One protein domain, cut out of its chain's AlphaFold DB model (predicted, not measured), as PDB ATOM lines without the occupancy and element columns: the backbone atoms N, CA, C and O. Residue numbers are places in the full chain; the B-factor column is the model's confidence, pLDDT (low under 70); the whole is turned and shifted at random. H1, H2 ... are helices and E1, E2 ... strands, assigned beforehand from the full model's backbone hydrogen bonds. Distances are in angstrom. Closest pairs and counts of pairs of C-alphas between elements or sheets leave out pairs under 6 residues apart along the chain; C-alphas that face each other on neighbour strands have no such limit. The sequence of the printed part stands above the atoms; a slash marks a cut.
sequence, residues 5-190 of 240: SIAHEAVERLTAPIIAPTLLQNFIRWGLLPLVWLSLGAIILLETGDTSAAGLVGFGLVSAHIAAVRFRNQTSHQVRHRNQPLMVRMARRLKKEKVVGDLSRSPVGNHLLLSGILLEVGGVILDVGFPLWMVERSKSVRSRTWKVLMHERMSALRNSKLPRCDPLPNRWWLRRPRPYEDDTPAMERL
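Overview. This is residues 5 to 190 of the 240 residues of an uncharacterized protein of Candidatus Thalassarchaeaceae archaeon (UniProt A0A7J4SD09). A long helical hairpin, H2 and H3, makes one end of an extended rod; behind it comes a loose body of short helices and links with a small strand hairpin, E1 and E2, and a thin tail, residues 169 to 190 with H8 and H9, sticks out toward the other end. In the body H1 packs crosswise on H7, while H4 and H6 lie nearest to the mean of the C-alphas. The printed part has 186 residues, with nine named helices and two named strands in the order H1 H2 H3 H4 H5 E1 E2 H6 H7 H8 H9; the class is mostly helix, and the sheet E1 - E2 is antiparallel. The whole is extended, with a radius of gyration of the C-alphas of 26.0 A and spans of 94 by 45 by 24 A.

Along the chain. Find C-alpha 7 at (19.712, -40.014, -9.474), where H1 begins, residues 7 to 12. H2, residues 23 to 48, runs 36.9 A from C-alpha 23 at (9.827, -19.342, 2.024), and H3, residues 51 to 76, is also 36.9 A long. Next come H4, residues 84 to 96, 18.3 A; H5, residues 108 to 115; E1, residues 118 to 121, 9.5 A; E2, residues 124 to 127, 9.8 A; and H6, residues 134 to 137. H7, residues 143 to 159, is 23.4 A long with a kink of 45 degrees near residue 150. H8 is residues 172 to 175, and H9, residues 186 to 190, ends at C-alpha 190, (39.485, -49.314, -32.323).

Arrangement. Start at H1: it touches H7 about perpendicular, at 89 degrees, and their closest C-alphas, Glu 12 and Met 154, are 5.2 A apart. H1 and H4 are close but not clearly touching, with the closest C-alphas, Ala 10 and Leu 94, at 7.5 A. H2 touches H3 with residues 34 to 45 alone, closest at the C-alphas of Gly 41 and Gly 58, 4.0 A; this helical hairpin has a shallow tilt of 22 degrees, opposite ways. H4, H5, H6, H8 and H9 touch no helix. In the hairpin E1 and E2, look for N 119 and O 126 at 2.9 A and N 126 and O 119 at 2.8 A, within hydrogen-bond range. Every O i to N i+4 pair is within range in H1, H3, H4 and H9, against 19 of 22 in H2, 2 of 4 in H5 and 11 of 13 in H7; H6 and H8 are too short for such a pair.

Size, cuts and confidence. The two C-alphas farthest apart, Gly 49 and Glu 181, are 94.7 A apart. The printed part has no cut; the links H4 to H5 and H7 to H8 are long. Mean pLDDT of the printed part is 77.2, with 61 residues under 70, among them 108 to 140 and 173 to 189.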
ATOM      1  N   SER A   5      24.916 -40.960  -9.774       70.25
ATOM      2  CA  SER A   5      25.041 -42.031  -8.783       70.25
ATOM      3  C   SER A   5      23.876 -42.071  -7.800       70.25
ATOM      4  O   SER A   5      23.446 -43.149  -7.389       70.25
ATOM      5  N   ILE A   6      23.326 -40.896  -7.501       76.38
ATOM      6  CA  ILE A   6      22.197 -40.670  -6.600       76.38
ATOM      7  C   ILE A   6      20.884 -40.398  -7.343       76.38
ATOM      8  O   ILE A   6      19.856 -40.222  -6.700       76.38
ATOM      9  N   ALA A   7      20.890 -40.365  -8.680       78.00
ATOM     10  CA  ALA A   7      19.712 -40.014  -9.474       78.00
ATOM     11  C   ALA A   7      18.552 -40.997  -9.266       78.00
ATOM     12  O   ALA A   7      17.406 -40.574  -9.145       78.00
ATOM     13  N   HIS A   8      18.848 -42.295  -9.174       79.94
ATOM     14  CA  HIS A   8      17.842 -43.330  -8.922       79.94
ATOM     15  C   HIS A   8      17.118 -43.096  -7.582       79.94
ATOM     16  O   HIS A   8      15.892 -43.028  -7.534       79.94
ATOM     17  N   GLU A   9      17.880 -42.867  -6.509       83.25
ATOM     18  CA  GLU A   9      17.345 -42.577  -5.180       83.25
ATOM     19  C   GLU A   9      16.628 -41.220  -5.152       83.25
ATOM     20  O   GLU A   9      15.582 -41.071  -4.521       83.25
ATOM     21  N   ALA A  10      17.139 -40.234  -5.890       85.38
ATOM     22  CA  ALA A  10      16.517 -38.927  -6.028       85.38
ATOM     23  C   ALA A  10      15.137 -39.003  -6.708       85.38
ATOM     24  O   ALA A  10      14.209 -38.325  -6.260       85.38
ATOM     25  N   VAL A  11      14.986 -39.836  -7.746       86.38
ATOM     26  CA  VAL A  11      13.706 -40.089  -8.431       86.38
ATOM     27  C   VAL A  11      12.744 -40.830  -7.512       86.38
ATOM     28  O   VAL A  11      11.585 -40.438  -7.402       86.38
ATOM     29  N   GLU A  12      13.225 -41.837  -6.786       85.75
ATOM     30  CA  GLU A  12      12.399 -42.583  -5.837       85.75
ATOM     31  C   GLU A  12      11.860 -41.697  -4.704       85.75
ATOM     32  O   GLU A  12      10.706 -41.817  -4.297       85.75
ATOM     33  N   ARG A  13      12.676 -40.750  -4.227       88.19
ATOM     34  CA  ARG A  13      12.280 -39.744  -3.231       88.19
ATOM     35  C   ARG A  13      11.502 -38.565  -3.830       88.19
ATOM     36  O   ARG A  13      11.154 -37.642  -3.095       88.19
ATOM     37  N   LEU A  14      11.233 -38.561  -5.140       88.62
ATOM     38  CA  LEU A  14      10.602 -37.450  -5.867       88.62
ATOM     39  C   LEU A  14      11.283 -36.094  -5.598       88.62
ATOM     40  O   LEU A  14      10.643 -35.042  -5.475       88.62
ATOM     41  N   THR A  15      12.610 -36.116  -5.500       87.25
ATOM     42  CA  THR A  15      13.413 -34.916  -5.273       87.25
ATOM     43  C   THR A  15      13.700 -34.217  -6.590       87.25
ATOM     44  O   THR A  15      14.338 -34.752  -7.494       87.25
ATOM     45  N   ALA A  16      13.197 -32.990  -6.708       82.19
ATOM     46  CA  ALA A  16      13.486 -32.154  -7.861       82.19
ATOM     47  C   ALA A  16      14.960 -31.720  -7.854       82.19
ATOM     48  O   ALA A  16      15.439 -31.260  -6.808       82.19
ATOM     49  N   PRO A  17      15.651 -31.783  -9.005       75.25
ATOM     50  CA  PRO A  17      17.050 -31.404  -9.141       75.25
ATOM     51  C   PRO A  17      17.172 -29.877  -9.287       75.25
ATOM     52  O   PRO A  17      17.782 -29.359 -10.208       75.25
ATOM     53  N   ILE A  18      16.544 -29.130  -8.384       76.56
ATOM     54  CA  ILE A  18      16.446 -27.668  -8.443       76.56
ATOM     55  C   ILE A  18      16.941 -27.119  -7.115       76.56
ATOM     56  O   ILE A  18      16.775 -27.755  -6.079       76.56
ATOM     57  N   ILE A  19      17.516 -25.923  -7.093       76.69
ATOM     58  CA  ILE A  19      17.766 -25.193  -5.849       76.69
ATOM     59  C   ILE A  19      16.818 -24.001  -5.846       76.69
ATOM     60  O   ILE A  19      16.981 -23.070  -6.622       76.69
ATOM     61  N   ALA A  20      15.794 -24.062  -4.994       75.62
ATOM     62  CA  ALA A  20      14.846 -22.969  -4.815       75.62
ATOM     63  C   ALA A  20      15.106 -22.293  -3.462       75.62
ATOM     64  O   ALA A  20      15.418 -23.005  -2.497       75.62
ATOM     65  N   PRO A  21      14.981 -20.957  -3.369       79.50
ATOM     66  CA  PRO A  21      15.010 -20.279  -2.083       79.50
ATOM     67  C   PRO A  21      13.855 -20.776  -1.207       79.50
ATOM     68  O   PRO A  21      12.776 -21.122  -1.699       79.50
ATOM     69  N   THR A  22      14.090 -20.852   0.100       85.12
ATOM     70  CA  THR A  22      13.035 -21.218   1.053       85.12
ATOM     71  C   THR A  22      12.036 -20.072   1.218       85.12
ATOM     72  O   THR A  22      12.356 -18.916   0.946       85.12
ATOM     73  N   LEU A  23      10.828 -20.374   1.711       87.81
ATOM     74  CA  LEU A  23       9.827 -19.342   2.024       87.81
ATOM     75  C   LEU A  23      10.391 -18.284   2.980       87.81
ATOM     76  O   LEU A  23      10.242 -17.098   2.721       87.81
ATOM     77  N   LEU A  24      11.125 -18.713   4.011       90.44
ATOM     78  CA  LEU A  24      11.798 -17.812   4.947       90.44
ATOM     79  C   LEU A  24      12.834 -16.917   4.251       90.44
ATOM     80  O   LEU A  24      12.875 -15.720   4.498       90.44
ATOM     81  N   GLN A  25      13.650 -17.471   3.346       89.56
ATOM     82  CA  GLN A  25      14.608 -16.670   2.578       89.56
ATOM     83  C   GLN A  25      13.906 -15.647   1.685       89.56
ATOM     84  O   GLN A  25      14.367 -14.514   1.592       89.56
ATOM     85  N   ASN A  26      12.791 -16.023   1.054       91.06
ATOM     86  CA  ASN A  26      11.994 -15.092   0.260       91.06
ATOM     87  C   ASN A  26      11.349 -14.007   1.131       91.06
ATOM     88  O   ASN A  26      11.382 -12.846   0.738       91.06
ATOM     89  N   PHE A  27      10.827 -14.358   2.309       95.00
ATOM     90  CA  PHE A  27      10.257 -13.401   3.257       95.00
ATOM     91  C   PHE A  27      11.305 -12.405   3.760       95.00
ATOM     92  O   PHE A  27      11.067 -11.205   3.736       95.00
ATOM     93  N   ILE A  28      12.498 -12.872   4.136       94.88
ATOM     94  CA  ILE A  28      13.592 -11.977   4.537       94.88
ATOM     95  C   ILE A  28      13.982 -11.063   3.368       94.88
ATOM     96  O   ILE A  28      14.135  -9.857   3.539       94.88
ATOM     97  N   ARG A  29      14.118 -11.632   2.163       92.94
ATOM     98  CA  ARG A  29      14.578 -10.913   0.970       92.94
ATOM     99  C   ARG A  29      13.588  -9.862   0.476       92.94
ATOM    100  O   ARG A  29      14.038  -8.822   0.017       92.94
ATOM    101  N   TRP A  30      12.287 -10.131   0.520       94.06
ATOM    102  CA  TRP A  30      11.269  -9.284  -0.114       94.06
ATOM    103  C   TRP A  30      10.261  -8.664   0.853       94.06
ATOM    104  O   TRP A  30       9.606  -7.702   0.483       94.06
ATOM    105  N   GLY A  31      10.142  -9.189   2.069       94.44
ATOM    106  CA  GLY A  31       9.316  -8.617   3.129       94.44
ATOM    107  C   GLY A  31      10.162  -7.802   4.100       94.44
ATOM    108  O   GLY A  31      10.071  -6.582   4.128       94.44
ATOM    109  N   LEU A  32      11.028  -8.473   4.865       96.12
ATOM    110  CA  LEU A  32      11.733  -7.847   5.989       96.12
ATOM    111  C   LEU A  32      12.734  -6.767   5.551       96.12
ATOM    112  O   LEU A  32      12.672  -5.647   6.043       96.12
ATOM    113  N   LEU A  33      13.656  -7.083   4.635       95.44
ATOM    114  CA  LEU A  33      14.731  -6.153   4.264       95.44
ATOM    115  C   LEU A  33      14.221  -4.847   3.628       95.44
ATOM    116  O   LEU A  33      14.670  -3.791   4.063       95.44
ATOM    117  N   PRO A  34      13.268  -4.856   2.672       95.19
ATOM    118  CA  PRO A  34      12.698  -3.615   2.146       95.19
ATOM    119  C   PRO A  34      12.043  -2.740   3.216       95.19
ATOM    120  O   PRO A  34      12.209  -1.525   3.180       95.19
ATOM    121  N   LEU A  35      11.353  -3.343   4.191       96.25
ATOM    122  CA  LEU A  35      10.763  -2.597   5.304       96.25
ATOM    123  C   LEU A  35      11.834  -1.948   6.187       96.25
ATOM    124  O   LEU A  35      11.669  -0.798   6.579       96.25
ATOM    125  N   VAL A  36      12.953  -2.637   6.436       96.69
ATOM    126  CA  VAL A  36      14.097  -2.070   7.173       96.69
ATOM    127  C   VAL A  36      14.699  -0.870   6.431       96.69
ATOM    128  O   VAL A  36      14.994   0.158   7.043       96.69
ATOM    129  N   TRP A  37      14.833  -0.951   5.105       95.56
ATOM    130  CA  TRP A  37      15.320   0.168   4.291       95.56
ATOM    131  C   TRP A  37      14.374   1.372   4.328       95.56
ATOM    132  O   TRP A  37      14.828   2.504   4.476       95.56
ATOM    133  N   LEU A  38      13.062   1.135   4.275       96.12
ATOM    134  CA  LEU A  38      12.069   2.201   4.411       96.12
ATOM    135  C   LEU A  38      12.056   2.806   5.819       96.12
ATOM    136  O   LEU A  38      11.941   4.021   5.942       96.12
ATOM    137  N   SER A  39      12.237   1.999   6.873       96.44
ATOM    138  CA  SER A  39      12.314   2.530   8.240       96.44
ATOM    139  C   SER A  39      13.520   3.444   8.443       96.44
ATOM    140  O   SER A  39      13.397   4.445   9.135       96.44
ATOM    141  N   LEU A  40      14.654   3.163   7.792       95.50
ATOM    142  CA  LEU A  40      15.823   4.052   7.813       95.50
ATOM    143  C   LEU A  40      15.508   5.418   7.188       95.50
ATOM    144  O   LEU A  40      15.850   6.445   7.764       95.50
ATOM    145  N   GLY A  41      14.803   5.441   6.051       95.19
ATOM    146  CA  GLY A  41      14.328   6.693   5.453       95.19
ATOM    147  C   GLY A  41      13.319   7.427   6.343       95.19
ATOM    148  O   GLY A  41      13.386   8.645   6.474       95.19
ATOM    149  N   ALA A  42      12.420   6.693   7.006       95.31
ATOM    150  CA  ALA A  42      11.440   7.270   7.923       95.31
ATOM    151  C   ALA A  42      12.087   7.900   9.166       95.31
ATOM    152  O   ALA A  42      11.653   8.964   9.591       95.31
ATOM    153  N   ILE A  43      13.136   7.284   9.724       96.62
ATOM    154  CA  ILE A  43      13.893   7.855  10.848       96.62
ATOM    155  C   ILE A  43      14.502   9.199  10.443       96.62
ATOM    156  O   ILE A  43      14.315  10.182  11.150       96.62
ATOM    157  N   ILE A  44      15.141   9.267   9.270       94.94
ATOM    158  CA  ILE A  44      15.710  10.519   8.749       94.94
ATOM    159  C   ILE A  44      14.619  11.578   8.591       94.94
ATOM    160  O   ILE A  44      14.797  12.703   9.040       94.94
ATOM    161  N   LEU A  45      13.468  11.213   8.018       95.62
ATOM    162  CA  LEU A  45      12.350  12.141   7.858       95.62
ATOM    163  C   LEU A  45      11.879  12.722   9.196       95.62
ATOM    164  O   LEU A  45      11.593  13.912   9.276       95.62
ATOM    165  N   LEU A  46      11.775  11.880  10.224       95.94
ATOM    166  CA  LEU A  46      11.309  12.284  11.549       95.94
ATOM    167  C   LEU A  46      12.327  13.164  12.282       95.94
ATOM    168  O   LEU A  46      11.925  14.031  13.051       95.94
ATOM    169  N   GLU A  47      13.621  12.940  12.059       95.06
ATOM    170  CA  GLU A  47      14.691  13.633  12.778       95.06
ATOM    171  C   GLU A  47      15.098  14.954  12.117       95.06
ATOM    172  O   GLU A  47      15.305  15.947  12.812       95.06
ATOM    173  N   THR A  48      15.180  15.005  10.784       93.62
ATOM    174  CA  THR A  48      15.611  16.211  10.056       93.62
ATOM    175  C   THR A  48      14.474  16.974   9.387       93.62
ATOM    176  O   THR A  48      14.657  18.134   9.028       93.62
ATOM    177  N   GLY A  49      13.311  16.347   9.171       91.88
ATOM    178  CA  GLY A  49      12.217  16.924   8.378       91.88
ATOM    179  C   GLY A  49      12.502  17.004   6.871       91.88
ATOM    180  O   GLY A  49      11.647  17.452   6.105       91.88
ATOM    181  N   ASP A  50      13.679  16.561   6.419       94.00
ATOM    182  CA  ASP A  50      14.091  16.643   5.020       94.00
ATOM    183  C   ASP A  50      13.514  15.475   4.211       94.00
ATOM    184  O   ASP A  50      14.034  14.353   4.184       94.00
ATOM    185  N   THR A  51      12.424  15.772   3.506       93.38
ATOM    186  CA  THR A  51      11.738  14.830   2.612       93.38
ATOM    187  C   THR A  51      12.625  14.319   1.478       93.38
ATOM    188  O   THR A  51      12.470  13.170   1.053       93.38
ATOM    189  N   SER A  52      13.575  15.129   1.006       93.62
ATOM    190  CA  SER A  52      14.448  14.768  -0.107       93.62
ATOM    191  C   SER A  52      15.513  13.761   0.333       93.62
ATOM    192  O   SER A  52      15.662  12.705  -0.292       93.62
ATOM    193  N   ALA A  53      16.171  14.017   1.469       92.69
ATOM    194  CA  ALA A  53      17.155  13.112   2.056       92.69
ATOM    195  C   ALA A  53      16.513  11.786   2.493       92.69
ATOM    196  O   ALA A  53      17.036  10.708   2.192       92.69
ATOM    197  N   ALA A  54      15.343  11.847   3.134       94.50
ATOM    198  CA  ALA A  54      14.592  10.666   3.554       94.50
ATOM    199  C   ALA A  54      14.188   9.772   2.372       94.50
ATOM    200  O   ALA A  54      14.362   8.549   2.416       94.50
ATOM    201  N   GLY A  55      13.680  10.383   1.295       93.12
ATOM    202  CA  GLY A  55      13.308   9.681   0.071       93.12
ATOM    203  C   GLY A  55      14.510   9.024  -0.606       93.12
ATOM    204  O   GLY A  55      14.440   7.849  -0.972       93.12
ATOM    205  N   LEU A  56      15.630   9.747  -0.716       95.62
ATOM    206  CA  LEU A  56      16.864   9.231  -1.307       95.62
ATOM    207  C   LEU A  56      17.385   8.009  -0.547       95.62
ATOM    208  O   LEU A  56      17.728   7.006  -1.169       95.62
ATOM    209  N   VAL A  57      17.414   8.058   0.786       95.25
ATOM    210  CA  VAL A  57      17.906   6.934   1.591       95.25
ATOM    211  C   VAL A  57      16.925   5.765   1.558       95.25
ATOM    212  O   VAL A  57      17.324   4.650   1.225       95.25
ATOM    213  N   GLY A  58      15.638   5.994   1.830       95.50
ATOM    214  CA  GLY A  58      14.641   4.924   1.878       95.50
ATOM    215  C   GLY A  58      14.467   4.222   0.530       95.50
ATOM    216  O   GLY A  58      14.714   3.020   0.398       95.50
ATOM    217  N   PHE A  59      14.081   4.972  -0.505       95.62
ATOM    218  CA  PHE A  59      13.835   4.401  -1.832       95.62
ATOM    219  C   PHE A  59      15.125   4.042  -2.570       95.62
ATOM    220  O   PHE A  59      15.137   3.064  -3.326       95.62
ATOM    221  N   GLY A  60      16.221   4.769  -2.336       96.56
ATOM    222  CA  GLY A  60      17.528   4.438  -2.903       96.56
ATOM    223  C   GLY A  60      18.045   3.096  -2.394       96.56
ATOM    224  O   GLY A  60      18.441   2.255  -3.202       96.56
ATOM    225  N   LEU A  61      17.951   2.829  -1.085       96.75
ATOM    226  CA  LEU A  61      18.338   1.534  -0.514       96.75
ATOM    227  C   LEU A  61      17.435   0.394  -0.995       96.75
ATOM    228  O   LEU A  61      17.941  -0.678  -1.333       96.75
ATOM    229  N   VAL A  62      16.119   0.613  -1.105       96.94
ATOM    230  CA  VAL A  62      15.204  -0.383  -1.694       96.94
ATOM    231  C   VAL A  62      15.589  -0.684  -3.145       96.94
ATOM    232  O   VAL A  62      15.682  -1.852  -3.530       96.94
ATOM    233  N   SER A  63      15.869   0.345  -3.945       96.62
ATOM    234  CA  SER A  63      16.266   0.194  -5.349       96.62
ATOM    235  C   SER A  63      17.602  -0.540  -5.486       96.62
ATOM    236  O   SER A  63      17.711  -1.499  -6.256       96.62
ATOM    237  N   ALA A  64      18.598  -0.163  -4.679       96.56
ATOM    238  CA  ALA A  64      19.893  -0.832  -4.612       96.56
ATOM    239  C   ALA A  64      19.750  -2.302  -4.190       96.56
ATOM    240  O   ALA A  64      20.372  -3.186  -4.781       96.56
ATOM    241  N   HIS A  65      18.874  -2.595  -3.227       96.19
ATOM    242  CA  HIS A  65      18.564  -3.957  -2.802       96.19
ATOM    243  C   HIS A  65      17.938  -4.783  -3.931       96.19
ATOM    244  O   HIS A  65      18.383  -5.903  -4.190       96.19
ATOM    245  N   ILE A  66      16.962  -4.233  -4.662       95.56
ATOM    246  CA  ILE A  66      16.357  -4.894  -5.831       95.56
ATOM    247  C   ILE A  66      17.426  -5.201  -6.888       95.56
ATOM    248  O   ILE A  66      17.476  -6.325  -7.405       95.56
ATOM    249  N   ALA A  67      18.293  -4.232  -7.190       95.94
ATOM    250  CA  ALA A  67      19.382  -4.388  -8.147       95.94
ATOM    251  C   ALA A  67      20.376  -5.471  -7.700       95.94
ATOM    252  O   ALA A  67      20.673  -6.386  -8.469       95.94
ATOM    253  N   ALA A  68      20.809  -5.451  -6.437       94.44
ATOM    254  CA  ALA A  68      21.707  -6.454  -5.867       94.44
ATOM    255  C   ALA A  68      21.090  -7.862  -5.893       94.44
ATOM    256  O   ALA A  68      21.755  -8.849  -6.223       94.44
ATOM    257  N   VAL A  69      19.792  -7.976  -5.591       91.75
ATOM    258  CA  VAL A  69      19.052  -9.238  -5.669       91.75
ATOM    259  C   VAL A  69      18.995  -9.764  -7.103       91.75
ATOM    260  O   VAL A  69      19.263 -10.953  -7.315       91.75
ATOM    261  N   ARG A  70      18.685  -8.904  -8.081       90.81
ATOM    262  CA  ARG A  70      18.664  -9.266  -9.505       90.81
ATOM    263  C   ARG A  70      20.043  -9.667 -10.011       90.81
ATOM    264  O   ARG A  70      20.173 -10.741 -10.595       90.81
ATOM    265  N   PHE A  71      21.066  -8.874  -9.715       91.69
ATOM    266  CA  PHE A  71      22.445  -9.134 -10.116       91.69
ATOM    267  C   PHE A  71      22.962 -10.462  -9.550       91.69
ATOM    268  O   PHE A  71      23.546 -11.283 -10.260       91.69
ATOM    269  N   ARG A  72      22.672 -10.751  -8.276       84.50
ATOM    270  CA  ARG A  72      23.051 -12.027  -7.653       84.50
ATOM    271  C   ARG A  72      22.333 -13.225  -8.276       84.50
ATOM    272  O   ARG A  72      22.923 -14.295  -8.393       84.50
ATOM    273  N   ASN A  73      21.071 -13.065  -8.674       81.25
ATOM    274  CA  ASN A  73      20.361 -14.117  -9.399       81.25
ATOM    275  C   ASN A  73      20.969 -14.315 -10.802       81.25
ATOM    276  O   ASN A  73      21.230 -15.449 -11.191       81.25
ATOM    277  N   GLN A  74      21.285 -13.243 -11.529       81.75
ATOM    278  CA  GLN A  74      21.907 -13.316 -12.860       81.75
ATOM    279  C   GLN A  74      23.287 -13.984 -12.833       81.75
ATOM    280  O   GLN A  74      23.547 -14.905 -13.602       81.75
ATOM    281  N   THR A  75      24.149 -13.584 -11.899       76.69
ATOM    282  CA  THR A  75      25.477 -14.194 -11.717       76.69
ATOM    283  C   THR A  75      25.398 -15.661 -11.302       76.69
ATOM    284  O   THR A  75      26.282 -16.438 -11.657       76.69
ATOM    285  N   SER A  76      24.329 -16.083 -10.616       66.56
ATOM    286  CA  SER A  76      24.140 -17.498 -10.281       66.56
ATOM    287  C   SER A  76      23.889 -18.391 -11.499       66.56
ATOM    288  O   SER A  76      24.297 -19.545 -11.465       66.56
ATOM    289  N   HIS A  77      23.352 -17.846 -12.597       65.12
ATOM    290  CA  HIS A  77      23.169 -18.580 -13.853       65.12
ATOM    291  C   HIS A  77      24.480 -18.819 -14.625       65.12
ATOM    292  O   HIS A  77      24.498 -19.604 -15.576       65.12
ATOM    293  N   GLN A  78      25.591 -18.183 -14.232       66.12
ATOM    294  CA  GLN A  78      26.904 -18.478 -14.804       66.12
ATOM    295  C   GLN A  78      27.468 -19.763 -14.198       66.12
ATOM    296  O   GLN A  78      28.177 -19.784 -13.187       66.12
ATOM    297  N   VAL A  79      27.157 -20.871 -14.860       59.91
ATOM    298  CA  VAL A  79      27.633 -22.196 -14.484       59.91
ATOM    299  C   VAL A  79      29.104 -22.353 -14.881       59.91
ATOM    300  O   VAL A  79      29.427 -22.661 -16.027       59.91
ATOM    301  N   ARG A  80      30.011 -22.135 -13.926       64.62
ATOM    302  CA  ARG A  80      31.442 -22.457 -14.064       64.62
ATOM    303  C   ARG A  80      31.697 -23.931 -13.737       64.62
ATOM    304  O   ARG A  80      31.059 -24.478 -12.838       64.62
ATOM    305  N   HIS A  81      32.723 -24.515 -14.366       57.66
ATOM    306  CA  HIS A  81      33.197 -25.894 -14.138       57.66
ATOM    307  C   HIS A  81      33.427 -26.236 -12.645       57.66
ATOM    308  O   HIS A  81      33.364 -27.389 -12.231       57.66
ATOM    309  N   ARG A  82      33.644 -25.215 -11.802       62.28
ATOM    310  CA  ARG A  82      33.908 -25.332 -10.362       62.28
ATOM    311  C   ARG A  82      32.924 -24.522  -9.505       62.28
ATOM    312  O   ARG A  82      33.333 -23.854  -8.559       62.28
ATOM    313  N   ASN A  83      31.621 -24.553  -9.798       68.81
ATOM    314  CA  ASN A  83      30.619 -23.930  -8.918       68.81
ATOM    315  C   ASN A  83      30.387 -24.768  -7.635       68.81
ATOM    316  O   ASN A  83      29.338 -25.384  -7.431       68.81
ATOM    317  N   GLN A  84      31.395 -24.806  -6.755       70.44
ATOM    318  CA  GLN A  84      31.365 -25.533  -5.481       70.44
ATOM    319  C   GLN A  84      30.180 -25.124  -4.581       70.44
ATOM    320  O   GLN A  84      29.540 -26.015  -4.014       70.44
ATOM    321  N   PRO A  85      29.800 -23.831  -4.470       76.75
ATOM    322  CA  PRO A  85      28.656 -23.429  -3.649       76.75
ATOM    323  C   PRO A  85      27.316 -24.014  -4.111       76.75
ATOM    324  O   PRO A  85      26.463 -24.325  -3.274       76.75
ATOM    325  N   LEU A  86      27.106 -24.157  -5.423       75.56
ATOM    326  CA  LEU A  86      25.909 -24.792  -5.983       75.56
ATOM    327  C   LEU A  86      25.875 -26.281  -5.624       75.56
ATOM    328  O   LEU A  86      24.860 -26.780  -5.136       75.56
ATOM    329  N   MET A  87      27.009 -26.967  -5.778       75.00
ATOM    330  CA  MET A  87      27.136 -28.384  -5.428       75.00
ATOM    331  C   MET A  87      26.855 -28.633  -3.945       75.00
ATOM    332  O   MET A  87      26.106 -29.548  -3.609       75.00
ATOM    333  N   VAL A  88      27.392 -27.794  -3.055       79.69
ATOM    334  CA  VAL A  88      27.143 -27.886  -1.608       79.69
ATOM    335  C   VAL A  88      25.667 -27.650  -1.286       79.69
ATOM    336  O   VAL A  88      25.088 -28.386  -0.486       79.69
ATOM    337  N   ARG A  89      25.024 -26.656  -1.915       81.88
ATOM    338  CA  ARG A  89      23.584 -26.400  -1.736       81.88
ATOM    339  C   ARG A  89      22.733 -27.582  -2.188       81.88
ATOM    340  O   ARG A  89      21.833 -27.984  -1.451       81.88
ATOM    341  N   MET A  90      23.045 -28.170  -3.340       80.31
ATOM    342  CA  MET A  90      22.342 -29.355  -3.826       80.31
ATOM    343  C   MET A  90      22.569 -30.553  -2.897       80.31
ATOM    344  O   MET A  90      21.608 -31.208  -2.510       80.31
ATOM    345  N   ALA A  91      23.805 -30.802  -2.459       80.81
ATOM    346  CA  ALA A  91      24.121 -31.890  -1.533       80.81
ATOM    347  C   ALA A  91      23.367 -31.757  -0.197       80.81
ATOM    348  O   ALA A  91      22.786 -32.726   0.289       80.81
ATOM    349  N   ARG A  92      23.297 -30.545   0.376       85.75
ATOM    350  CA  ARG A  92      22.497 -30.273   1.586       85.75
ATOM    351  C   ARG A  92      21.008 -30.528   1.356       85.75
ATOM    352  O   ARG A  92      20.349 -31.083   2.232       85.75
ATOM    353  N   ARG A  93      20.479 -30.142   0.190       84.25
ATOM    354  CA  ARG A  93      19.080 -30.396  -0.182       84.25
ATOM    355  C   ARG A  93      18.798 -31.893  -0.287       84.25
ATOM    356  O   ARG A  93      17.854 -32.364   0.333       84.25
ATOM    357  N   LEU A  94      19.625 -32.630  -1.019       84.94
ATOM    358  CA  LEU A  94      19.509 -34.082  -1.166       84.94
ATOM    359  C   LEU A  94      19.561 -34.782   0.197       84.94
ATOM    360  O   LEU A  94      18.696 -35.601   0.500       84.94
ATOM    361  N   LYS A  95      20.481 -34.360   1.074       85.25
ATOM    362  CA  LYS A  95      20.558 -34.844   2.458       85.25
ATOM    363  C   LYS A  95      19.270 -34.566   3.244       85.25
ATOM    364  O   LYS A  95      18.786 -35.452   3.943       85.25
ATOM    365  N   LYS A  96      18.694 -33.362   3.123       86.06
ATOM    366  CA  LYS A  96      17.420 -32.992   3.772       86.06
ATOM    367  C   LYS A  96      16.261 -33.874   3.300       86.06
ATOM    368  O   LYS A  96      15.431 -34.275   4.106       86.06
ATOM    369  N   GLU A  97      16.236 -34.199   2.014       87.06
ATOM    370  CA  GLU A  97      15.228 -35.070   1.400       87.06
ATOM    371  C   GLU A  97      15.537 -36.572   1.566       87.06
ATOM    372  O   GLU A  97      14.869 -37.422   0.979       87.06
ATOM    373  N   LYS A  98      16.531 -36.914   2.398       88.06
ATOM    374  CA  LYS A  98      16.924 -38.293   2.718       88.06
ATOM    375  C   LYS A  98      17.372 -39.101   1.492       88.06
ATOM    376  O   LYS A  98      17.114 -40.302   1.421       88.06
ATOM    377  N   VAL A  99      18.043 -38.434   0.554       86.38
ATOM    378  CA  VAL A  99      18.829 -39.056  -0.517       86.38
ATOM    379  C   VAL A  99      20.252 -39.220   0.016       86.38
ATOM    380  O   VAL A  99      20.992 -38.240   0.129       86.38
ATOM    381  N   VAL A 100      20.598 -40.434   0.446       78.00
ATOM    382  CA  VAL A 100      21.842 -40.723   1.183       78.00
ATOM    383  C   VAL A 100      22.975 -41.129   0.239       78.00
ATOM    384  O   VAL A 100      24.135 -40.831   0.519       78.00
ATOM    385  N   GLY A 101      22.651 -41.754  -0.893       75.31
ATOM    386  CA  GLY A 101      23.619 -42.289  -1.842       75.31
ATOM    387  C   GLY A 101      24.311 -43.543  -1.321       75.31
ATOM    388  O   GLY A 101      25.534 -43.642  -1.411       75.31
ATOM    389  N   ASP A 102      23.553 -44.482  -0.746       75.81
ATOM    390  CA  ASP A 102      24.136 -45.731  -0.252       75.81
ATOM    391  C   ASP A 102      24.708 -46.557  -1.415       75.81
ATOM    392  O   ASP A 102      24.038 -46.864  -2.404       75.81
ATOM    393  N   LEU A 103      25.975 -46.941  -1.281       67.81
ATOM    394  CA  LEU A 103      26.706 -47.720  -2.272       67.81
ATOM    395  C   LEU A 103      26.146 -49.146  -2.413       67.81
ATOM    396  O   LEU A 103      26.391 -49.808  -3.421       67.81
ATOM    397  N   SER A 104      25.416 -49.628  -1.404       73.00
ATOM    398  CA  SER A 104      24.679 -50.897  -1.450       73.00
ATOM    399  C   SER A 104      23.454 -50.848  -2.368       73.00
ATOM    400  O   SER A 104      23.007 -51.886  -2.843       73.00
ATOM    401  N   ARG A 105      22.931 -49.645  -2.626       72.88
ATOM    402  CA  ARG A 105      21.698 -49.389  -3.376       72.88
ATOM    403  C   ARG A 105      21.956 -48.784  -4.754       72.88
ATOM    404  O   ARG A 105      21.079 -48.784  -5.611       72.88
ATOM    405  N   SER A 106      23.161 -48.262  -4.970       74.25
ATOM    406  CA  SER A 106      23.562 -47.747  -6.271       74.25
ATOM    407  C   SER A 106      23.754 -48.905  -7.257       74.25
ATOM    408  O   SER A 106      24.480 -49.853  -6.942       74.25
ATOM    409  N   PRO A 107      23.151 -48.845  -8.455       71.62
ATOM    410  CA  PRO A 107      23.329 -49.888  -9.450       71.62
ATOM    411  C   PRO A 107      24.787 -49.970  -9.898       71.62
ATOM    412  O   PRO A 107      25.497 -48.967  -9.983       71.62
ATOM    413  N   VAL A 108      25.217 -51.169 -10.278       68.00
ATOM    414  CA  VAL A 108      26.578 -51.431 -10.758       68.00
ATOM    415  C   VAL A 108      26.931 -50.559 -11.976       68.00
ATOM    416  O   VAL A 108      28.072 -50.174 -12.122       68.00
ATOM    417  N   GLY A 109      26.012 -50.106 -12.828       62.19
ATOM    418  CA  GLY A 109      26.379 -49.139 -13.886       62.19
ATOM    419  C   GLY A 109      26.937 -47.808 -13.349       62.19
ATOM    420  O   GLY A 109      27.793 -47.175 -13.964       62.19
ATOM    421  N   ASN A 110      26.510 -47.412 -12.148       61.78
ATOM    422  CA  ASN A 110      26.825 -46.120 -11.558       61.78
ATOM    423  C   ASN A 110      28.090 -46.121 -10.694       61.78
ATOM    424  O   ASN A 110      28.534 -45.040 -10.316       61.78
ATOM    425  N   HIS A 111      28.699 -47.273 -10.379       56.12
ATOM    426  CA  HIS A 111      29.940 -47.280  -9.588       56.12
ATOM    427  C   HIS A 111      31.140 -46.729 -10.374       56.12
ATOM    428  O   HIS A 111      31.998 -46.081  -9.782       56.12
ATOM    429  N   LEU A 112      31.170 -46.907 -11.701       50.72
ATOM    430  CA  LEU A 112      32.145 -46.257 -12.587       50.72
ATOM    431  C   LEU A 112      31.972 -44.730 -12.565       50.72
ATOM    432  O   LEU A 112      32.945 -43.984 -12.528       50.72
ATOM    433  N   LEU A 113      30.724 -44.267 -12.461       52.69
ATOM    434  CA  LEU A 113      30.396 -42.859 -12.241       52.69
ATOM    435  C   LEU A 113      30.701 -42.414 -10.796       52.69
ATOM    436  O   LEU A 113      30.978 -41.246 -10.564       52.69
ATOM    437  N   LEU A 114      30.680 -43.300  -9.797       48.25
ATOM    438  CA  LEU A 114      31.050 -42.984  -8.406       48.25
ATOM    439  C   LEU A 114      32.563 -42.887  -8.201       48.25
ATOM    440  O   LEU A 114      32.996 -42.066  -7.399       48.25
ATOM    441  N   SER A 115      33.340 -43.705  -8.915       50.53
ATOM    442  CA  SER A 115      34.805 -43.678  -8.872       50.53
ATOM    443  C   SER A 115      35.378 -42.401  -9.486       50.53
ATOM    444  O   SER A 115      36.516 -42.063  -9.181       50.53
ATOM    445  N   GLY A 116      34.595 -41.701 -10.321       46.00
ATOM    446  CA  GLY A 116      35.091 -40.627 -11.171       46.00
ATOM    447  C   GLY A 116      36.014 -41.230 -12.221       46.00
ATOM    448  O   GLY A 116      37.147 -41.598 -11.928       46.00
ATOM    449  N   ILE A 117      35.533 -41.382 -13.452       51.19
ATOM    450  CA  ILE A 117      36.452 -41.667 -14.550       51.19
ATOM    451  C   ILE A 117      37.188 -40.351 -14.807       51.19
ATOM    452  O   ILE A 117      36.652 -39.448 -15.446       51.19
ATOM    453  N   LEU A 118      38.379 -40.237 -14.224       55.00
ATOM    454  CA  LEU A 118      39.353 -39.206 -14.542       55.00
ATOM    455  C   LEU A 118      40.059 -39.666 -15.818       55.00
ATOM    456  O   LEU A 118      40.894 -40.568 -15.778       55.00
ATOM    457  N   LEU A 119      39.651 -39.114 -16.956       51.22
ATOM    458  CA  LEU A 119      40.289 -39.365 -18.243       51.22
ATOM    459  C   LEU A 119      41.280 -38.245 -18.522       51.22
ATOM    460  O   LEU A 119      40.912 -37.074 -18.539       51.22
ATOM    461  N   GLU A 120      42.532 -38.607 -18.751       45.22
ATOM    462  CA  GLU A 120      43.531 -37.674 -19.252       45.22
ATOM    463  C   GLU A 120      43.390 -37.569 -20.775       45.22
ATOM    464  O   GLU A 120      43.584 -38.548 -21.494       45.22
ATOM    465  N   VAL A 121      43.023 -36.386 -21.270       52.44
ATOM    466  CA  VAL A 121      42.973 -36.083 -22.707       52.44
ATOM    467  C   VAL A 121      43.956 -34.948 -22.962       52.44
ATOM    468  O   VAL A 121      43.717 -33.814 -22.556       52.44
ATOM    469  N   GLY A 122      45.094 -35.266 -23.588       64.50
ATOM    470  CA  GLY A 122      46.131 -34.280 -23.914       64.50
ATOM    471  C   GLY A 122      46.761 -33.598 -22.692       64.50
ATOM    472  O   GLY A 122      46.979 -32.392 -22.721       64.50
ATOM    473  N   GLY A 123      46.997 -34.335 -21.601       57.66
ATOM    474  CA  GLY A 123      47.582 -33.792 -20.366       57.66
ATOM    475  C   GLY A 123      46.591 -33.092 -19.427       57.66
ATOM    476  O   GLY A 123      46.973 -32.664 -18.339       57.66
ATOM    477  N   VAL A 124      45.312 -32.979 -19.808       50.62
ATOM    478  CA  VAL A 124      44.254 -32.406 -18.961       50.62
ATOM    479  C   VAL A 124      43.393 -33.522 -18.381       50.62
ATOM    480  O   VAL A 124      42.822 -34.329 -19.113       50.62
ATOM    481  N   ILE A 125      43.270 -33.545 -17.054       50.56
ATOM    482  CA  ILE A 125      42.426 -34.503 -16.334       50.56
ATOM    483  C   ILE A 125      40.961 -34.042 -16.412       50.56
ATOM    484  O   ILE A 125      40.581 -33.038 -15.805       50.56
ATOM    485  N   LEU A 126      40.130 -34.788 -17.140       51.31
ATOM    486  CA  LEU A 126      38.693 -34.565 -17.295       51.31
ATOM    487  C   LEU A 126      37.905 -35.542 -16.408       51.31
ATOM    488  O   LEU A 126      38.072 -36.754 -16.513       51.31
ATOM    489  N   ASP A 127      37.019 -35.026 -15.551       57.03
ATOM    490  CA  ASP A 127      36.013 -35.836 -14.845       57.03
ATOM    491  C   ASP A 127      34.848 -36.103 -15.806       57.03
ATOM    492  O   ASP A 127      34.093 -35.193 -16.148       57.03
ATOM    493  N   VAL A 128      34.724 -37.342 -16.283       56.44
ATOM    494  CA  VAL A 128      33.751 -37.728 -17.325       56.44
ATOM    495  C   VAL A 128      32.386 -38.121 -16.737       56.44
ATOM    496  O   VAL A 128      31.482 -38.568 -17.442       56.44
ATOM    497  N   GLY A 129      32.169 -37.935 -15.433       53.06
ATOM    498  CA  GLY A 129      30.834 -38.064 -14.849       53.06
ATOM    499  C   GLY A 129      29.961 -36.817 -15.066       53.06
ATOM    500  O   GLY A 129      30.481 -35.726 -15.255       53.06
ATOM    501  N   PHE A 130      28.622 -36.946 -15.039       60.72
ATOM    502  CA  PHE A 130      27.716 -35.788 -15.170       60.72
ATOM    503  C   PHE A 130      27.726 -34.961 -13.888       60.72
ATOM    504  O   PHE A 130      27.139 -35.362 -12.863       60.72
ATOM    505  N   PRO A 131      28.384 -33.795 -13.919       59.16
ATOM    506  CA  PRO A 131      28.579 -33.033 -12.723       59.16
ATOM    507  C   PRO A 131      27.276 -32.322 -12.372       59.16
ATOM    508  O   PRO A 131      26.545 -31.803 -13.214       59.16
ATOM    509  N   LEU A 132      26.994 -32.268 -11.075       61.34
ATOM    510  CA  LEU A 132      25.761 -31.714 -10.514       61.34
ATOM    511  C   LEU A 132      25.496 -30.250 -10.927       61.34
ATOM    512  O   LEU A 132      24.366 -29.787 -10.827       61.34
ATOM    513  N   TRP A 133      26.518 -29.525 -11.397       57.66
ATOM    514  CA  TRP A 133      26.392 -28.160 -11.908       57.66
ATOM    515  C   TRP A 133      25.790 -28.075 -13.321       57.66
ATOM    516  O   TRP A 133      25.209 -27.048 -13.655       57.66
ATOM    517  N   MET A 134      25.825 -29.140 -14.133       56.34
ATOM    518  CA  MET A 134      25.159 -29.164 -15.449       56.34
ATOM    519  C   MET A 134      23.627 -29.190 -15.347       56.34
ATOM    520  O   MET A 134      22.932 -28.824 -16.294       56.34
ATOM    521  N   VAL A 135      23.095 -29.572 -14.184       57.47
ATOM    522  CA  VAL A 135      21.655 -29.640 -13.896       57.47
ATOM    523  C   VAL A 135      20.959 -28.280 -14.057       57.47
ATOM    524  O   VAL A 135      19.792 -28.222 -14.449       57.47
ATOM    525  N   GLU A 136      21.674 -27.181 -13.806       58.09
ATOM    526  CA  GLU A 136      21.131 -25.816 -13.849       58.09
ATOM    527  C   GLU A 136      20.718 -25.365 -15.263       58.09
ATOM    528  O   GLU A 136      19.915 -24.446 -15.397       58.09
ATOM    529  N   ARG A 137      21.178 -26.052 -16.323       56.25
ATOM    530  CA  ARG A 137      20.737 -25.795 -17.707       56.25
ATOM    531  C   ARG A 137      19.410 -26.462 -18.077       56.25
ATOM    532  O   ARG A 137      18.880 -26.193 -19.153       56.25
ATOM    533  N   SER A 138      18.861 -27.333 -17.226       56.16
ATOM    534  CA  SER A 138      17.521 -27.875 -17.466       56.16
ATOM    535  C   SER A 138      16.471 -26.776 -17.271       56.16
ATOM    536  O   SER A 138      16.598 -25.942 -16.372       56.16
ATOM    537  N   LYS A 139      15.433 -26.743 -18.122       59.25
ATOM    538  CA  LYS A 139      14.319 -25.795 -17.964       59.25
ATOM    539  C   LYS A 139      13.801 -25.897 -16.528       59.25
ATOM    540  O   LYS A 139      13.448 -26.986 -16.081       59.25
ATOM    541  N   SER A 140      13.779 -24.777 -15.806       64.19
ATOM    542  CA  SER A 140      13.338 -24.750 -14.411       64.19
ATOM    543  C   SER A 140      11.855 -25.116 -14.335       64.19
ATOM    544  O   SER A 140      10.979 -24.302 -14.622       64.19
ATOM    545  N   VAL A 141      11.563 -26.368 -13.988       72.69
ATOM    546  CA  VAL A 141      10.197 -26.849 -13.759       72.69
ATOM    547  C   VAL A 141       9.842 -26.606 -12.295       72.69
ATOM    548  O   VAL A 141      10.613 -26.939 -11.400       72.69
ATOM    549  N   ARG A 142       8.658 -26.068 -11.987       81.38
ATOM    550  CA  ARG A 142       8.230 -25.920 -10.584       81.38
ATOM    551  C   ARG A 142       8.297 -27.274  -9.869       81.38
ATOM    552  O   ARG A 142       7.865 -28.286 -10.411       81.38
ATOM    553  N   SER A 143       8.774 -27.299  -8.623       80.38
ATOM    554  CA  SER A 143       8.963 -28.548  -7.861       80.38
ATOM    555  C   SER A 143       7.708 -29.427  -7.805       80.38
ATOM    556  O   SER A 143       7.815 -30.643  -7.906       80.38
ATOM    557  N   ARG A 144       6.517 -28.825  -7.683       85.12
ATOM    558  CA  ARG A 144       5.232 -29.543  -7.718       85.12
ATOM    559  C   ARG A 144       4.992 -30.205  -9.074       85.12
ATOM    560  O   ARG A 144       4.692 -31.389  -9.113       85.12
ATOM    561  N   THR A 145       5.174 -29.466 -10.164       86.38
ATOM    562  CA  THR A 145       5.033 -29.984 -11.531       86.38
ATOM    563  C   THR A 145       6.039 -31.102 -11.798       86.38
ATOM    564  O   THR A 145       5.666 -32.145 -12.317       86.38
ATOM    565  N   TRP A 146       7.287 -30.943 -11.348       85.50
ATOM    566  CA  TRP A 146       8.300 -31.995 -11.435       85.50
ATOM    567  C   TRP A 146       7.865 -33.276 -10.717       85.50
ATOM    568  O   TRP A 146       7.989 -34.360 -11.274       85.50
ATOM    569  N   LYS A 147       7.322 -33.160  -9.498       88.69
ATOM    570  CA  LYS A 147       6.828 -34.318  -8.739       88.69
ATOM    571  C   LYS A 147       5.710 -35.053  -9.471       88.69
ATOM    572  O   LYS A 147       5.731 -36.274  -9.482       88.69
ATOM    573  N   VAL A 148       4.782 -34.322 -10.090       89.94
ATOM    574  CA  VAL A 148       3.698 -34.911 -10.892       89.94
ATOM    575  C   VAL A 148       4.277 -35.662 -12.094       89.94
ATOM    576  O   VAL A 148       4.002 -36.844 -12.254       89.94
ATOM    577  N   LEU A 149       5.166 -35.024 -12.864       87.06
ATOM    578  CA  LEU A 149       5.805 -35.637 -14.039       87.06
ATOM    579  C   LEU A 149       6.657 -36.867 -13.696       87.06
ATOM    580  O   LEU A 149       6.791 -37.783 -14.501       87.06
ATOM    581  N   MET A 150       7.279 -36.880 -12.516       88.50
ATOM    582  CA  MET A 150       8.120 -37.992 -12.075       88.50
ATOM    583  C   MET A 150       7.351 -39.064 -11.302       88.50
ATOM    584  O   MET A 150       7.945 -40.090 -10.984       88.50
ATOM    585  N   HIS A 151       6.065 -38.868 -10.995       90.88
ATOM    586  CA  HIS A 151       5.303 -39.816 -10.184       90.88
ATOM    587  C   HIS A 151       5.167 -41.177 -10.875       90.88
ATOM    588  O   HIS A 151       5.451 -42.208 -10.267       90.88
ATOM    589  N   GLU A 152       4.820 -41.179 -12.163       87.81
ATOM    590  CA  GLU A 152       4.727 -42.400 -12.972       87.81
ATOM    591  C   GLU A 152       6.080 -43.105 -13.082       87.81
ATOM    592  O   GLU A 152       6.173 -44.309 -12.866       87.81
ATOM    593  N   ARG A 153       7.157 -42.347 -13.323       83.50
ATOM    594  CA  ARG A 153       8.524 -42.891 -13.402       83.50
ATOM    595  C   ARG A 153       8.993 -43.469 -12.073       83.50
ATOM    596  O   ARG A 153       9.644 -44.506 -12.058       83.50
ATOM    597  N   MET A 154       8.659 -42.818 -10.964       88.38
ATOM    598  CA  MET A 154       8.932 -43.320  -9.620       88.38
ATOM    599  C   MET A 154       8.163 -44.616  -9.357       88.38
ATOM    600  O   MET A 154       8.756 -45.575  -8.871       88.38
ATOM    601  N   SER A 155       6.875 -44.670  -9.710       88.00
ATOM    602  CA  SER A 155       6.056 -45.877  -9.566       88.00
ATOM    603  C   SER A 155       6.612 -47.028 -10.409       88.00
ATOM    604  O   SER A 155       6.845 -48.114  -9.882       88.00
ATOM    605  N   ALA A 156       6.940 -46.760 -11.675       85.06
ATOM    606  CA  ALA A 156       7.584 -47.718 -12.564       85.06
ATOM    607  C   ALA A 156       8.923 -48.210 -11.996       85.06
ATOM    608  O   ALA A 156       9.164 -49.411 -11.968       85.06
ATOM    609  N   LEU A 157       9.763 -47.313 -11.467       82.75
ATOM    610  CA  LEU A 157      11.050 -47.675 -10.870       82.75
ATOM    611  C   LEU A 157      10.881 -48.553  -9.622       82.75
ATOM    612  O   LEU A 157      11.614 -49.524  -9.463       82.75
ATOM    613  N   ARG A 158       9.897 -48.259  -8.763       83.69
ATOM    614  CA  ARG A 158       9.605 -49.057  -7.559       83.69
ATOM    615  C   ARG A 158       9.037 -50.439  -7.874       83.69
ATOM    616  O   ARG A 158       9.292 -51.367  -7.114       83.69
ATOM    617  N   ASN A 159       8.274 -50.556  -8.958       85.50
ATOM    618  CA  ASN A 159       7.670 -51.815  -9.391       85.50
ATOM    619  C   ASN A 159       8.604 -52.631 -10.298       85.50
ATOM    620  O   ASN A 159       8.421 -53.837 -10.449       85.50
ATOM    621  N   SER A 160       9.596 -51.987 -10.917       80.44
ATOM    622  CA  SER A 160      10.579 -52.656 -11.762       80.44
ATOM    623  C   SER A 160      11.509 -53.553 -10.948       80.44
ATOM    624  O   SER A 160      11.804 -53.290  -9.780       80.44
ATOM    625  N   LYS A 161      12.017 -54.610 -11.589       80.31
ATOM    626  CA  LYS A 161      13.080 -55.441 -11.017       80.31
ATOM    627  C   LYS A 161      14.271 -54.549 -10.671       80.31
ATOM    628  O   LYS A 161      14.793 -53.863 -11.550       80.31
ATOM    629  N   LEU A 162      14.702 -54.573  -9.405       70.56
ATOM    630  CA  LEU A 162      15.807 -53.729  -8.963       70.56
ATOM    631  C   LEU A 162      17.050 -54.017  -9.819       70.56
ATOM    632  O   LEU A 162      17.386 -55.187 -10.046       70.56
ATOM    633  N   PRO A 163      17.744 -52.971 -10.295       71.81
ATOM    634  CA  PRO A 163      19.012 -53.165 -10.969       71.81
ATOM    635  C   PRO A 163      19.998 -53.814  -9.996       71.81
ATOM    636  O   PRO A 163      19.936 -53.596  -8.786       71.81
ATOM    637  N   ARG A 164      20.927 -54.624 -10.514       74.12
ATOM    638  CA  ARG A 164      21.959 -55.244  -9.676       74.12
ATOM    639  C   ARG A 164      22.768 -54.145  -8.981       74.12
ATOM    640  O   ARG A 164      23.352 -53.298  -9.660       74.12
ATOM    641  N   CYS A 165      22.827 -54.201  -7.653       75.19
ATOM    642  CA  CYS A 165      23.638 -53.305  -6.820       75.19
ATOM    643  C   CYS A 165      24.866 -54.009  -6.218       75.19
ATOM    644  O   CYS A 165      25.794 -53.354  -5.736       75.19
ATOM    645  N   ASP A 166      24.897 -55.342  -6.273       73.56
ATOM    646  CA  ASP A 166      26.032 -56.133  -5.812       73.56
ATOM    647  C   ASP A 166      27.224 -56.002  -6.757       73.56
ATOM    648  O   ASP A 166      27.035 -56.014  -7.978       73.56
ATOM    649  N   PRO A 167      28.457 -55.913  -6.223       70.94
ATOM    650  CA  PRO A 167      29.644 -55.877  -7.056       70.94
ATOM    651  C   PRO A 167      29.674 -57.093  -7.980       70.94
ATOM    652  O   PRO A 167      29.241 -58.194  -7.627       70.94
ATOM    653  N   LEU A 168      30.202 -56.888  -9.183       73.94
ATOM    654  CA  LEU A 168      30.370 -57.991 -10.113       73.94
ATOM    655  C   LEU A 168      31.328 -59.024  -9.496       73.94
ATOM    656  O   LEU A 168      32.291 -58.629  -8.831       73.94
ATOM    657  N   PRO A 169      31.082 -60.331  -9.697       72.69
ATOM    658  CA  PRO A 169      31.991 -61.373  -9.235       72.69
ATOM    659  C   PRO A 169      33.426 -61.114  -9.697       72.69
ATOM    660  O   PRO A 169      33.655 -60.501 -10.746       72.69
ATOM    661  N   ASN A 170      34.406 -61.617  -8.944       67.56
ATOM    662  CA  ASN A 170      35.791 -61.578  -9.403       67.56
ATOM    663  C   ASN A 170      35.879 -62.196 -10.799       67.56
ATOM    664  O   ASN A 170      35.245 -63.210 -11.069       67.56
ATOM    665  N   ARG A 171      36.639 -61.569 -11.702       68.94
ATOM    666  CA  ARG A 171      36.802 -62.060 -13.077       68.94
ATOM    667  C   ARG A 171      35.477 -62.230 -13.846       68.94
ATOM    668  O   ARG A 171      35.419 -63.013 -14.787       68.94
ATOM    669  N   TRP A 172      34.419 -61.482 -13.503       70.38
ATOM    670  CA  TRP A 172      33.131 -61.523 -14.220       70.38
ATOM    671  C   TRP A 172      33.272 -61.307 -15.733       70.38
ATOM    672  O   TRP A 172      32.485 -61.842 -16.507       70.38
ATOM    673  N   TRP A 173      34.281 -60.536 -16.152       67.88
ATOM    674  CA  TRP A 173      34.580 -60.256 -17.553       67.88
ATOM    675  C   TRP A 173      35.023 -61.503 -18.326       67.88
ATOM    676  O   TRP A 173      34.837 -61.533 -19.535       67.88
ATOM    677  N   LEU A 174      35.536 -62.540 -17.648       66.69
ATOM    678  CA  LEU A 174      35.856 -63.833 -18.265       66.69
ATOM    679  C   LEU A 174      34.604 -64.619 -18.657       66.69
ATOM    680  O   LEU A 174      34.649 -65.421 -19.579       66.69
ATOM    681  N   ARG A 175      33.480 -64.382 -17.968       64.50
ATOM    682  CA  ARG A 175      32.181 -64.995 -18.292       64.50
ATOM    683  C   ARG A 175      31.428 -64.234 -19.378       64.50
ATOM    684  O   ARG A 175      30.376 -64.690 -19.814       64.50
ATOM    685  N   ARG A 176      31.905 -63.050 -19.776       64.12
ATOM    686  CA  ARG A 176      31.281 -62.316 -20.873       64.12
ATOM    687  C   ARG A 176      31.544 -63.116 -22.157       64.12
ATOM    688  O   ARG A 176      32.714 -63.391 -22.422       64.12
ATOM    689  N   PRO A 177      30.521 -63.449 -22.963       60.69
ATOM    690  CA  PRO A 177      30.774 -63.968 -24.301       60.69
ATOM    691  C   PRO A 177      31.657 -62.951 -25.030       60.69
ATOM    692  O   PRO A 177      31.317 -61.762 -25.095       60.69
ATOM    693  N   ARG A 178      32.844 -63.383 -25.477       60.56
ATOM    694  CA  ARG A 178      33.699 -62.518 -26.289       60.56
ATOM    695  C   ARG A 178      32.906 -62.216 -27.563       60.56
ATOM    696  O   ARG A 178      32.439 -63.157 -28.192       60.56
ATOM    697  N   PRO A 179      32.689 -60.936 -27.917       55.16
ATOM    698  CA  PRO A 179      31.839 -60.588 -29.054       55.16
ATOM    699  C   PRO A 179      32.400 -61.059 -30.407       55.16
ATOM    700  O   PRO A 179      31.701 -60.946 -31.403       55.16
ATOM    701  N   TYR A 180      33.634 -61.577 -30.439       54.78
ATOM    702  CA  TYR A 180      34.330 -62.070 -31.623       54.78
ATOM    703  C   TYR A 180      35.231 -63.248 -31.229       54.78
ATOM    704  O   TYR A 180      35.751 -63.259 -30.107       54.78
ATOM    705  N   GLU A 181      35.423 -64.204 -32.139       55.94
ATOM    706  CA  GLU A 181      36.381 -65.306 -31.971       55.94
ATOM    707  C   GLU A 181      37.839 -64.851 -32.089       55.94
ATOM    708  O   GLU A 181      38.721 -65.574 -31.639       55.94
ATOM    709  N   ASP A 182      38.118 -63.659 -32.629       57.00
ATOM    710  CA  ASP A 182      39.515 -63.271 -32.824       57.00
ATOM    711  C   ASP A 182      40.203 -62.840 -31.528       57.00
ATOM    712  O   ASP A 182      39.687 -62.043 -30.735       57.00
ATOM    713  N   ASP A 183      41.446 -63.294 -31.410       62.31
ATOM    714  CA  ASP A 183      42.402 -62.998 -30.345       62.31
ATOM    715  C   ASP A 183      42.874 -61.531 -30.306       62.31
ATOM    716  O   ASP A 183      43.687 -61.164 -29.455       62.31
ATOM    717  N   THR A 184      42.369 -60.662 -31.191       64.44
ATOM    718  CA  THR A 184      42.792 -59.257 -31.254       64.44
ATOM    719  C   THR A 184      42.153 -58.413 -30.135       64.44
ATOM    720  O   THR A 184      40.924 -58.359 -29.998       64.44
ATOM    721  N   PRO A 185      42.956 -57.710 -29.310       67.44
ATOM    722  CA  PRO A 185      42.466 -56.817 -28.265       67.44
ATOM    723  C   PRO A 185      41.499 -55.745 -28.793       67.44
ATOM    724  O   PRO A 185      41.747 -55.096 -29.806       67.44
ATOM    725  N   ALA A 186      40.417 -55.474 -28.056       64.94
ATOM    726  CA  ALA A 186      39.389 -54.506 -28.468       64.94
ATOM    727  C   ALA A 186      39.936 -53.088 -28.735       64.94
ATOM    728  O   ALA A 186      39.422 -52.378 -29.595       64.94
ATOM    729  N   MET A 187      40.984 -52.681 -28.015       59.47
ATOM    730  CA  MET A 187      41.641 -51.385 -28.214       59.47
ATOM    731  C   MET A 187      42.487 -51.358 -29.495       59.47
ATOM    732  O   MET A 187      42.525 -50.341 -30.180       59.47
ATOM    733  N   GLU A 188      43.109 -52.485 -29.850       68.56
ATOM    734  CA  GLU A 188      43.860 -52.650 -31.098       68.56
ATOM    735  C   GLU A 188      42.946 -52.520 -32.319       68.56
ATOM    736  O   GLU A 188      43.320 -51.908 -33.313       68.56
ATOM    737  N   ARG A 189      41.703 -53.000 -32.211       67.50
ATOM    738  CA  ARG A 189      40.689 -52.837 -33.263       67.50
ATOM    739  C   ARG A 189      40.196 -51.399 -33.417       67.50
ATOM    740  O   ARG A 189      39.925 -50.970 -34.529       67.50
ATOM    741  N   LEU A 190      40.036 -50.674 -32.308       70.44
ATOM    742  CA  LEU A 190      39.485 -49.314 -32.323       70.44
ATOM    743  C   LEU A 190      40.513 -48.259 -32.746       70.44
ATOM    744  O   LEU A 190      40.145 -47.285 -33.395       70.44
TER     745      LEU A 190